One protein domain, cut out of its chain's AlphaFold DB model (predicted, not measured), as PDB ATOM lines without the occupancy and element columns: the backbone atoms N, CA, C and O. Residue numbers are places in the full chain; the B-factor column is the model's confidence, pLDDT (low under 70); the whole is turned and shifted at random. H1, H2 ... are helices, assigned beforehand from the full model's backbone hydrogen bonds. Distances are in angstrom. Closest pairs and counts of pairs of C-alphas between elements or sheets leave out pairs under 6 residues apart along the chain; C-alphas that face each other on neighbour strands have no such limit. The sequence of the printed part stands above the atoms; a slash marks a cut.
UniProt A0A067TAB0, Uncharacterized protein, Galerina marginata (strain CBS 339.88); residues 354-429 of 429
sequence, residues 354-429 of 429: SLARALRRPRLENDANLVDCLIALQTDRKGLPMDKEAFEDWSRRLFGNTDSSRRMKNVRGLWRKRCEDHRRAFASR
ATOM      1  N   SER A 354     114.149  98.369 144.742       98.50
ATOM      2  CA  SER A 354     113.185  97.738 143.836       98.50
ATOM      3  C   SER A 354     112.365  98.775 143.062       98.50
ATOM      4  O   SER A 354     112.254  98.669 141.839       98.50
ATOM      5  N   LEU A 355     111.849  99.799 143.748       98.62
ATOM      6  CA  LEU A 355     111.101 100.899 143.127       98.62
ATOM      7  C   LEU A 355     112.013 101.802 142.288       98.62
ATOM      8  O   LEU A 355     111.664 102.161 141.164       98.62
ATOM      9  N   ALA A 356     113.211 102.115 142.792       98.38
ATOM     10  CA  ALA A 356     114.203 102.898 142.059       98.38
ATOM     11  C   ALA A 356     114.569 102.229 140.731       98.38
ATOM     12  O   ALA A 356     114.554 102.863 139.677       98.38
ATOM     13  N   ARG A 357     114.840 100.920 140.762       98.19
ATOM     14  CA  ARG A 357     115.147 100.113 139.579       98.19
ATOM     15  C   ARG A 357     114.020 100.148 138.552       98.19
ATOM     16  O   ARG A 357     114.322 100.215 137.364       98.19
ATOM     17  N   ALA A 358     112.759 100.132 138.986       98.38
ATOM     18  CA  ALA A 358     111.612 100.298 138.097       98.38
ATOM     19  C   ALA A 358     111.644 101.673 137.414       98.38
ATOM     20  O   ALA A 358     111.646 101.752 136.190       98.38
ATOM     21  N   LEU A 359     111.774 102.746 138.198       98.50
ATOM     22  CA  LEU A 359     111.755 104.133 137.718       98.50
ATOM     23  C   LEU A 359     112.987 104.536 136.889       98.50
ATOM     24  O   LEU A 359     112.951 105.550 136.198       98.50
ATOM     25  N   ARG A 360     114.079 103.761 136.916       98.06
ATOM     26  CA  ARG A 360     115.205 103.925 135.974       98.06
ATOM     27  C   ARG A 360     114.874 103.427 134.562       98.06
ATOM     28  O   ARG A 360     115.634 103.699 133.634       98.06
ATOM     29  N   ARG A 361     113.791 102.664 134.380       97.69
ATOM     30  CA  ARG A 361     113.397 102.132 133.071       97.69
ATOM     31  C   ARG A 361     112.595 103.185 132.303       97.69
ATOM     32  O   ARG A 361     111.590 103.654 132.835       97.69
ATOM     33  N   PRO A 362     112.921 103.470 131.028       97.62
ATOM     34  CA  PRO A 362     112.210 104.489 130.247       97.62
ATOM     35  C   PRO A 362     110.692 104.284 130.158       97.62
ATOM     36  O   PRO A 362     109.933 105.241 130.125       97.62
ATOM     37  N   ARG A 363     110.222 103.029 130.153       97.81
ATOM     38  CA  ARG A 363     108.782 102.714 130.100       97.81
ATOM     39  C   ARG A 363     108.036 102.968 131.414       97.81
ATOM     40  O   ARG A 363     106.814 103.011 131.391       97.81
ATOM     41  N   LEU A 364     108.749 103.098 132.534       98.25
ATOM     42  CA  LEU A 364     108.177 103.201 133.881       98.25
ATOM     43  C   LEU A 364     108.570 104.491 134.613       98.25
ATOM     44  O   LEU A 364     108.009 104.776 135.662       98.25
ATOM     45  N   GLU A 365     109.498 105.294 134.085       98.12
ATOM     46  CA  GLU A 365     110.036 106.489 134.762       98.12
ATOM     47  C   GLU A 365     108.982 107.556 135.119       98.12
ATOM     48  O   GLU A 365     109.226 108.413 135.971       98.12
ATOM     49  N   ASN A 366     107.808 107.504 134.481       98.38
ATOM     50  CA  ASN A 366     106.686 108.416 134.714       98.38
ATOM     51  C   ASN A 366     105.453 107.734 135.334       98.38
ATOM     52  O   ASN A 366     104.385 108.343 135.378       98.38
ATOM     53  N   ASP A 367     105.577 106.496 135.816       98.44
ATOM     54  CA  ASP A 367     104.481 105.787 136.481       98.44
ATOM     55  C   ASP A 367     104.174 106.417 137.851       98.44
ATOM     56  O   ASP A 367     104.997 106.390 138.769       98.44
ATOM     57  N   ALA A 368     102.986 107.006 137.998       98.31
ATOM     58  CA  ALA A 368     102.610 107.736 139.207       98.31
ATOM     59  C   ALA A 368     102.571 106.845 140.458       98.31
ATOM     60  O   ALA A 368     103.040 107.274 141.511       98.31
ATOM     61  N   ASN A 369     102.099 105.602 140.336       98.19
ATOM     62  CA  ASN A 369     101.960 104.687 141.468       98.19
ATOM     63  C   ASN A 369     103.327 104.268 142.022       98.19
ATOM     64  O   ASN A 369     103.511 104.212 143.240       98.19
ATOM     65  N   LEU A 370     104.302 104.007 141.144       98.50
ATOM     66  CA  LEU A 370     105.684 103.733 141.541       98.50
ATOM     67  C   LEU A 370     106.310 104.934 142.258       98.50
ATOM     68  O   LEU A 370     106.957 104.760 143.293       98.50
ATOM     69  N   VAL A 371     106.091 106.148 141.740       98.56
ATOM     70  CA  VAL A 371     106.573 107.388 142.365       98.56
ATOM     71  C   VAL A 371     105.941 107.605 143.741       98.56
ATOM     72  O   VAL A 371     106.663 107.901 144.694       98.56
ATOM     73  N   ASP A 372     104.627 107.419 143.867       98.31
ATOM     74  CA  ASP A 372     103.900 107.543 145.134       98.31
ATOM     75  C   ASP A 372     104.392 106.523 146.163       98.31
ATOM     76  O   ASP A 372     104.677 106.880 147.307       98.31
ATOM     77  N   CYS A 373     104.576 105.266 145.750       98.25
ATOM     78  CA  CYS A 373     105.119 104.227 146.620       98.25
ATOM     79  C   CYS A 373     106.542 104.553 147.086       98.25
ATOM     80  O   CYS A 373     106.850 104.331 148.258       98.25
ATOM     81  N   LEU A 374     107.393 105.086 146.200       98.38
ATOM     82  CA  LEU A 374     108.775 105.428 146.533       98.38
ATOM     83  C   LEU A 374     108.836 106.603 147.511       98.38
ATOM     84  O   LEU A 374     109.528 106.504 148.522       98.38
ATOM     85  N   ILE A 375     108.080 107.676 147.255       97.94
ATOM     86  CA  ILE A 375     107.994 108.823 148.171       97.94
ATOM     87  C   ILE A 375     107.479 108.354 149.528       97.94
ATOM     88  O   ILE A 375     108.104 108.632 150.546       97.94
ATOM     89  N   ALA A 376     106.385 107.589 149.544       97.81
ATOM     90  CA  ALA A 376     105.814 107.076 150.777       97.81
ATOM     91  C   ALA A 376     106.818 106.203 151.551       97.81
ATOM     92  O   ALA A 376     106.901 106.320 152.766       97.81
ATOM     93  N   LEU A 377     107.612 105.363 150.884       97.38
ATOM     94  CA  LEU A 377     108.653 104.574 151.549       97.38
ATOM     95  C   LEU A 377     109.775 105.461 152.122       97.38
ATOM     96  O   LEU A 377     110.232 105.239 153.238       97.38
ATOM     97  N   GLN A 378     110.199 106.488 151.383       97.06
ATOM     98  CA  GLN A 378     111.275 107.405 151.783       97.06
ATOM     99  C   GLN A 378     110.882 108.367 152.909       97.06
ATOM    100  O   GLN A 378     111.761 108.942 153.558       97.06
ATOM    101  N   THR A 379     109.584 108.582 153.120       96.75
ATOM    102  CA  THR A 379     109.061 109.553 154.089       96.75
ATOM    103  C   THR A 379     108.179 108.928 155.158       96.75
ATOM    104  O   THR A 379     107.411 109.638 155.805       96.75
ATOM    105  N   ASP A 380     108.285 107.612 155.369       95.69
ATOM    106  CA  ASP A 380     107.510 106.903 156.394       95.69
ATOM    107  C   ASP A 380     105.997 107.164 156.251       95.69
ATOM    108  O   ASP A 380     105.275 107.485 157.190       95.69
ATOM    109  N   ARG A 381     105.529 107.112 155.000       97.12
ATOM    110  CA  ARG A 381     104.145 107.330 154.553       97.12
ATOM    111  C   ARG A 381     103.594 108.743 154.781       97.12
ATOM    112  O   ARG A 381     102.416 108.964 154.520       97.12
ATOM    113  N   LYS A 382     104.421 109.718 155.176       96.38
ATOM    114  CA  LYS A 382     103.988 111.106 155.457       96.38
ATOM    115  C   LYS A 382     103.907 112.006 154.218       96.38
ATOM    116  O   LYS A 382     103.507 113.159 154.331       96.38
ATOM    117  N   GLY A 383     104.280 111.499 153.041       96.19
ATOM    118  CA  GLY A 383     104.429 112.316 151.831       96.19
ATOM    119  C   GLY A 383     105.678 113.203 151.887       96.19
ATOM    120  O   GLY A 383     106.502 113.052 152.788       96.19
ATOM    121  N   LEU A 384     105.863 114.088 150.903       97.12
ATOM    122  CA  LEU A 384     106.996 115.022 150.914       97.12
ATOM    123  C   LEU A 384     106.867 115.998 152.101       97.12
ATOM    124  O   LEU A 384     105.772 116.520 152.317       97.12
ATOM    125  N   PRO A 385     107.949 116.273 152.859       97.38
ATOM    126  CA  PRO A 385     107.891 117.199 153.989       97.38
ATOM    127  C   PRO A 385     107.364 118.585 153.589       97.38
ATOM    128  O   PRO A 385     107.854 119.185 152.635       97.38
ATOM    129  N   MET A 386     106.371 119.093 154.322       96.44
ATOM    130  CA  MET A 386     105.738 120.396 154.055       96.44
ATOM    131  C   MET A 386     106.486 121.581 154.678       96.44
ATOM    132  O   MET A 386     106.219 122.725 154.319       96.44
ATOM    133  N   ASP A 387     107.413 121.301 155.591       96.62
ATOM    134  CA  ASP A 387     108.340 122.269 156.164       96.62
ATOM    135  C   ASP A 387     109.654 122.301 155.363       96.62
ATOM    136  O   ASP A 387     110.125 121.262 154.884       96.62
ATOM    137  N   LYS A 388     110.234 123.498 155.206       96.62
ATOM    138  CA  LYS A 388     111.425 123.713 154.376       96.62
ATOM    139  C   LYS A 388     112.652 123.009 154.954       96.62
ATOM    140  O   LYS A 388     113.356 122.337 154.204       96.62
ATOM    141  N   GLU A 389     112.885 123.133 156.258       96.94
ATOM    142  CA  GLU A 389     114.038 122.530 156.936       96.94
ATOM    143  C   GLU A 389     113.949 121.000 156.867       96.94
ATOM    144  O   GLU A 389     114.878 120.329 156.409       96.94
ATOM    145  N   ALA A 390     112.773 120.440 157.169       96.75
ATOM    146  CA  ALA A 390     112.523 119.006 157.054       96.75
ATOM    147  C   ALA A 390     112.693 118.478 155.614       96.75
ATOM    148  O   ALA A 390     113.188 117.362 155.405       96.75
ATOM    149  N   PHE A 391     112.289 119.259 154.602       97.06
ATOM    150  CA  PHE A 391     112.486 118.897 153.198       97.06
ATOM    151  C   PHE A 391     113.962 118.936 152.805       97.06
ATOM    152  O   PHE A 391     114.427 118.016 152.132       97.06
ATOM    153  N   GLU A 392     114.713 119.953 153.222       95.81
ATOM    154  CA  GLU A 392     116.151 120.060 152.962       95.81
ATOM    155  C   GLU A 392     116.925 118.902 153.609       95.81
ATOM    156  O   GLU A 392     117.764 118.285 152.948       95.81
ATOM    157  N   ASP A 393     116.589 118.518 154.840       96.31
ATOM    158  CA  ASP A 393     117.153 117.354 155.537       96.31
ATOM    159  C   ASP A 393     116.893 116.038 154.808       96.31
ATOM    160  O   ASP A 393     117.783 115.200 154.627       96.31
ATOM    161  N   TRP A 394     115.655 115.838 154.365       96.56
ATOM    162  CA  TRP A 394     115.289 114.698 153.537       96.56
ATOM    163  C   TRP A 394     116.022 114.714 152.185       96.56
ATOM    164  O   TRP A 394     116.597 113.702 151.777       96.56
ATOM    165  N   SER A 395     116.094 115.873 151.526       95.62
ATOM    166  CA  SER A 395     116.761 116.052 150.233       95.62
ATOM    167  C   SER A 395     118.256 115.752 150.338       95.62
ATOM    168  O   SER A 395     118.797 115.020 149.511       95.62
ATOM    169  N   ARG A 396     118.933 116.228 151.392       95.38
ATOM    170  CA  ARG A 396     120.352 115.934 151.652       95.38
ATOM    171  C   ARG A 396     120.608 114.438 151.809       95.38
ATOM    172  O   ARG A 396     121.594 113.935 151.274       95.38
ATOM    173  N   ARG A 397     119.706 113.705 152.471       94.62
ATOM    174  CA  ARG A 397     119.813 112.242 152.583       94.62
ATOM    175  C   ARG A 397     119.677 111.541 151.233       94.62
ATOM    176  O   ARG A 397     120.395 110.574 151.011       94.62
ATOM    177  N   LEU A 398     118.816 112.009 150.330       94.12
ATOM    178  CA  LEU A 398     118.583 111.358 149.031       94.12
ATOM    179  C   LEU A 398     119.512 111.815 147.900       94.12
ATOM    180  O   LEU A 398     119.765 111.051 146.971       94.12
ATOM    181  N   PHE A 399     120.032 113.040 147.942       92.75
ATOM    182  CA  PHE A 399     120.896 113.597 146.891       92.75
ATOM    183  C   PHE A 399     122.356 113.795 147.330       92.75
ATOM    184  O   PHE A 399     123.187 114.155 146.500       92.75
ATOM    185  N   GLY A 400     122.676 113.577 148.611       92.12
ATOM    186  CA  GLY A 400     124.037 113.651 149.153       92.12
ATOM    187  C   GLY A 400     124.867 112.381 148.924       92.12
ATOM    188  O   GLY A 400     124.550 111.552 148.086       92.12
ATOM    189  N   ASN A 401     125.943 112.183 149.689       90.38
ATOM    190  CA  ASN A 401     126.795 110.989 149.577       90.38
ATOM    191  C   ASN A 401     126.369 109.884 150.563       90.38
ATOM    192  O   ASN A 401     127.120 109.517 151.464       90.38
ATOM    193  N   THR A 402     125.139 109.391 150.427       93.81
ATOM    194  CA  THR A 402     124.584 108.306 151.258       93.81
ATOM    195  C   THR A 402     124.278 107.069 150.412       93.81
ATOM    196  O   THR A 402     124.200 107.139 149.180       93.81
ATOM    197  N   ASP A 403     124.017 105.931 151.058       90.62
ATOM    198  CA  ASP A 403     123.556 104.733 150.348       90.62
ATOM    199  C   ASP A 403     122.185 104.922 149.680       90.62
ATOM    200  O   ASP A 403     121.963 104.396 148.589       90.62
ATOM    201  N   SER A 404     121.282 105.713 150.274       90.19
ATOM    202  CA  SER A 404     120.019 106.090 149.621       90.19
ATOM    203  C   SER A 404     120.267 106.883 148.341       90.19
ATOM    204  O   SER A 404     119.627 106.624 147.324       90.19
ATOM    205  N   SER A 405     121.251 107.785 148.330       93.31
ATOM    206  CA  SER A 405     121.577 108.523 147.109       93.31
ATOM    207  C   SER A 405     122.159 107.647 146.008       93.31
ATOM    208  O   SER A 405     121.802 107.799 144.837       93.31
ATOM    209  N   ARG A 406     122.979 106.653 146.372       94.75
ATOM    210  CA  ARG A 406     123.457 105.646 145.414       94.75
ATOM    211  C   ARG A 406     122.290 104.904 144.757       94.75
ATOM    212  O   ARG A 406     122.321 104.718 143.542       94.75
ATOM    213  N   ARG A 407     121.238 104.562 145.515       95.25
ATOM    214  CA  ARG A 407     119.997 103.974 144.974       95.25
ATOM    215  C   ARG A 407     119.206 104.962 144.117       95.25
ATOM    216  O   ARG A 407     118.673 104.589 143.082       95.25
ATOM    217  N   MET A 408     119.161 106.243 144.458       97.31
ATOM    218  CA  MET A 408     118.456 107.236 143.630       97.31
ATOM    219  C   MET A 408     119.235 107.676 142.384       97.31
ATOM    220  O   MET A 408     118.715 108.422 141.545       97.31
ATOM    221  N   LYS A 409     120.472 107.197 142.204       95.81
ATOM    222  CA  LYS A 409     121.270 107.487 141.014       95.81
ATOM    223  C   LYS A 409     120.507 107.071 139.754       95.81
ATOM    224  O   LYS A 409     120.019 105.948 139.635       95.81
ATOM    225  N   ASN A 410     120.428 108.000 138.804       96.56
ATOM    226  CA  ASN A 410     119.724 107.861 137.525       96.56
ATOM    227  C   ASN A 410     118.201 107.667 137.609       96.56
ATOM    228  O   ASN A 410     117.586 107.438 136.572       96.56
ATOM    229  N   VAL A 411     117.575 107.816 138.780       97.38
ATOM    230  CA  VAL A 411     116.114 107.950 138.852       97.38
ATOM    231  C   VAL A 411     115.738 109.337 138.308       97.38
ATOM    232  O   VAL A 411     116.177 110.377 138.821       97.38
ATOM    233  N   ARG A 412     115.000 109.341 137.193       96.12
ATOM    234  CA  ARG A 412     114.582 110.531 136.430       96.12
ATOM    235  C   ARG A 412     113.048 110.627 136.421       96.12
ATOM    236  O   ARG A 412     112.413 110.235 137.399       96.12
ATOM    237  N   GLY A 413     112.478 111.208 135.366       97.25
ATOM    238  CA  GLY A 413     111.039 111.252 135.129       97.25
ATOM    239  C   GLY A 413     110.242 111.949 136.231       97.25
ATOM    240  O   GLY A 413     110.669 112.956 136.812       97.25
ATOM    241  N   LEU A 414     109.064 111.400 136.511       98.06
ATOM    242  CA  LEU A 414     108.059 112.015 137.369       98.06
ATOM    243  C   LEU A 414     108.521 112.157 138.825       98.06
ATOM    244  O   LEU A 414     108.219 113.173 139.450       98.06
ATOM    245  N   TRP A 415     109.290 111.201 139.359       98.19
ATOM    246  CA  TRP A 415     109.819 111.298 140.728       98.19
ATOM    247  C   TRP A 415     110.709 112.531 140.894       98.19
ATOM    248  O   TRP A 415     110.495 113.347 141.794       98.19
ATOM    249  N   ARG A 416     111.671 112.710 139.979       97.69
ATOM    250  CA  ARG A 416     112.594 113.850 140.006       97.69
ATOM    251  C   ARG A 416     111.848 115.167 139.813       97.69
ATOM    252  O   ARG A 416     112.090 116.104 140.570       97.69
ATOM    253  N   LYS A 417     110.900 115.201 138.870       98.25
ATOM    254  CA  LYS A 417     110.041 116.365 138.633       98.25
ATOM    255  C   LYS A 417     109.292 116.786 139.903       98.25
ATOM    256  O   LYS A 417     109.379 117.945 140.287       98.25
ATOM    257  N   ARG A 418     108.632 115.854 140.606       98.12
ATOM    258  CA  ARG A 418     107.911 116.163 141.857       98.12
ATOM    259  C   ARG A 418     108.835 116.708 142.948       98.12
ATOM    260  O   ARG A 418     108.463 117.655 143.632       98.12
ATOM    261  N   CYS A 419     110.043 116.160 143.085       97.06
ATOM    262  CA  CYS A 419     111.030 116.675 144.039       97.06
ATOM    263  C   CYS A 419     111.470 118.111 143.706       97.06
ATOM    264  O   CYS A 419     111.653 118.933 144.602       97.06
ATOM    265  N   GLU A 420     111.667 118.418 142.422       97.19
ATOM    266  CA  GLU A 420     112.076 119.747 141.958       97.19
ATOM    267  C   GLU A 420     110.953 120.776 142.079       97.19
ATOM    268  O   GLU A 420     111.200 121.885 142.552       97.19
ATOM    269  N   ASP A 421     109.726 120.409 141.714       97.50
ATOM    270  CA  ASP A 421     108.553 121.274 141.845       97.50
ATOM    271  C   ASP A 421     108.285 121.611 143.321       97.50
ATOM    272  O   ASP A 421     108.077 122.776 143.660       97.50
ATOM    273  N   HIS A 422     108.409 120.628 144.222       97.06
ATOM    274  CA  HIS A 422     108.288 120.847 145.670       97.06
ATOM    275  C   HIS A 422     109.391 121.766 146.215       97.06
ATOM    276  O   HIS A 422     109.120 122.665 147.007       97.06
ATOM    277  N   ARG A 423     110.632 121.619 145.729       96.50
ATOM    278  CA  ARG A 423     111.739 122.531 146.065       96.50
ATOM    279  C   ARG A 423     111.460 123.964 145.599       96.50
ATOM    280  O   ARG A 423     111.715 124.904 146.347       96.50
ATOM    281  N   ARG A 424     110.943 124.145 144.376       97.19
ATOM    282  CA  ARG A 424     110.601 125.471 143.828       97.19
ATOM    283  C   ARG A 424     109.513 126.162 144.647       97.19
ATOM    284  O   ARG A 424     109.625 127.362 144.870       97.19
ATOM    285  N   ALA A 425     108.527 125.416 145.148       96.44
ATOM    286  CA  ALA A 425     107.458 125.966 145.983       96.44
ATOM    287  C   ALA A 425     107.969 126.624 147.284       96.44
ATOM    288  O   ALA A 425     107.347 127.571 147.765       96.44
ATOM    289  N   PHE A 426     109.106 126.174 147.830       93.88
ATOM    290  CA  PHE A 426     109.772 126.818 148.973       93.88
ATOM    291  C   PHE A 426     110.669 127.997 148.591       93.88
ATOM    292  O   PHE A 426     110.996 128.799 149.455       93.88
ATOM    293  N   ALA A 427     111.106 128.088 147.333       90.00
ATOM    294  CA  ALA A 427     111.893 129.221 146.849       90.00
ATOM    295  C   ALA A 427     111.014 130.428 146.474       90.00
ATOM    296  O   ALA A 427     111.507 131.549 146.430       90.00
ATOM    297  N   SER A 428     109.731 130.195 146.179       87.56
ATOM    298  CA  SER A 428     108.748 131.235 145.844       87.56
ATOM    299  C   SER A 428     107.985 131.807 147.046       87.56
ATOM    300  O   SER A 428     107.180 132.717 146.858       87.56
ATOM    301  N   ARG A 429     108.164 131.231 148.237       78.75
ATOM    302  CA  ARG A 429     107.604 131.709 149.510       78.75
ATOM    303  C   ARG A 429     108.693 132.424 150.285       78.75
ATOM    304  O   ARG A 429     108.356 133.444 150.916       78.75
TER     305      ARG A 429
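This is residues 354 to 429 of the 429 residues of an uncharacterized protein of Galerina marginata (strain CBS 339.88) (UniProt A0A067TAB0). Five helices make a compact body: a short helical hairpin, H1 and H2, forms one end, and the longest helix, H5, runs away from it to the other end. H3 runs the opposite way to H5 and makes a narrow V with it, the two nearest at the end away from the hairpin; the short H4 makes a corner with H3 and turns back toward H1. The printed part has 76 residues, with helices H1 to H5 in that order and no named strand; its class is all helix. The radius of gyration of the C-alphas is 12.0 A, and the spans of 35 by 23 by 21 A are only just elongated.

H1, residues 354 to 359, and H2, residues 368 to 378, form a hairpin and touch at a steep tilt of 43 degrees, opposite ways; their closest C-alphas, of Leu 355 and Leu 374, are 6.1 A apart. H5, residues 413 to 427, only just touches H2, with 3 pairs of C-alphas within 8 A; they touch only at their ends, H5 with residues 414 to 415 alone, closest at the C-alphas of Val 371 and Trp 415, 5.3 A. H3, residues 388 to 399, is close to but not clearly touching H5; the closest C-alphas, of Lys 388 and Phe 426, are 6.4 A apart. H3 touches H4, residues 403 to 408, only at the corner, with residues 397 to 399 alone, about perpendicular at 88 degrees; the closest C-alphas are those of Leu 398 and Ser 405, 4.5 A. H1 and H3 are apart, as are H2 and H4. Every O i to N i+4 pair is within hydrogen-bond range in H1, H2, H3 and H4, and 10 of 11 are in H5.

H1 begins at C-alpha 354, (113.185, 97.738, 143.836). H2 is 15.3 A long and H3 15.7 A. H5, 21.5 A long, ends at C-alpha 427, (111.893, 129.221, 146.849).

The two C-alphas farthest apart, of Arg 363 and Arg 429, are 34.9 A apart. The printed part has no cut and no long link. Its mean pLDDT is 96.2, and no printed residue is under 70.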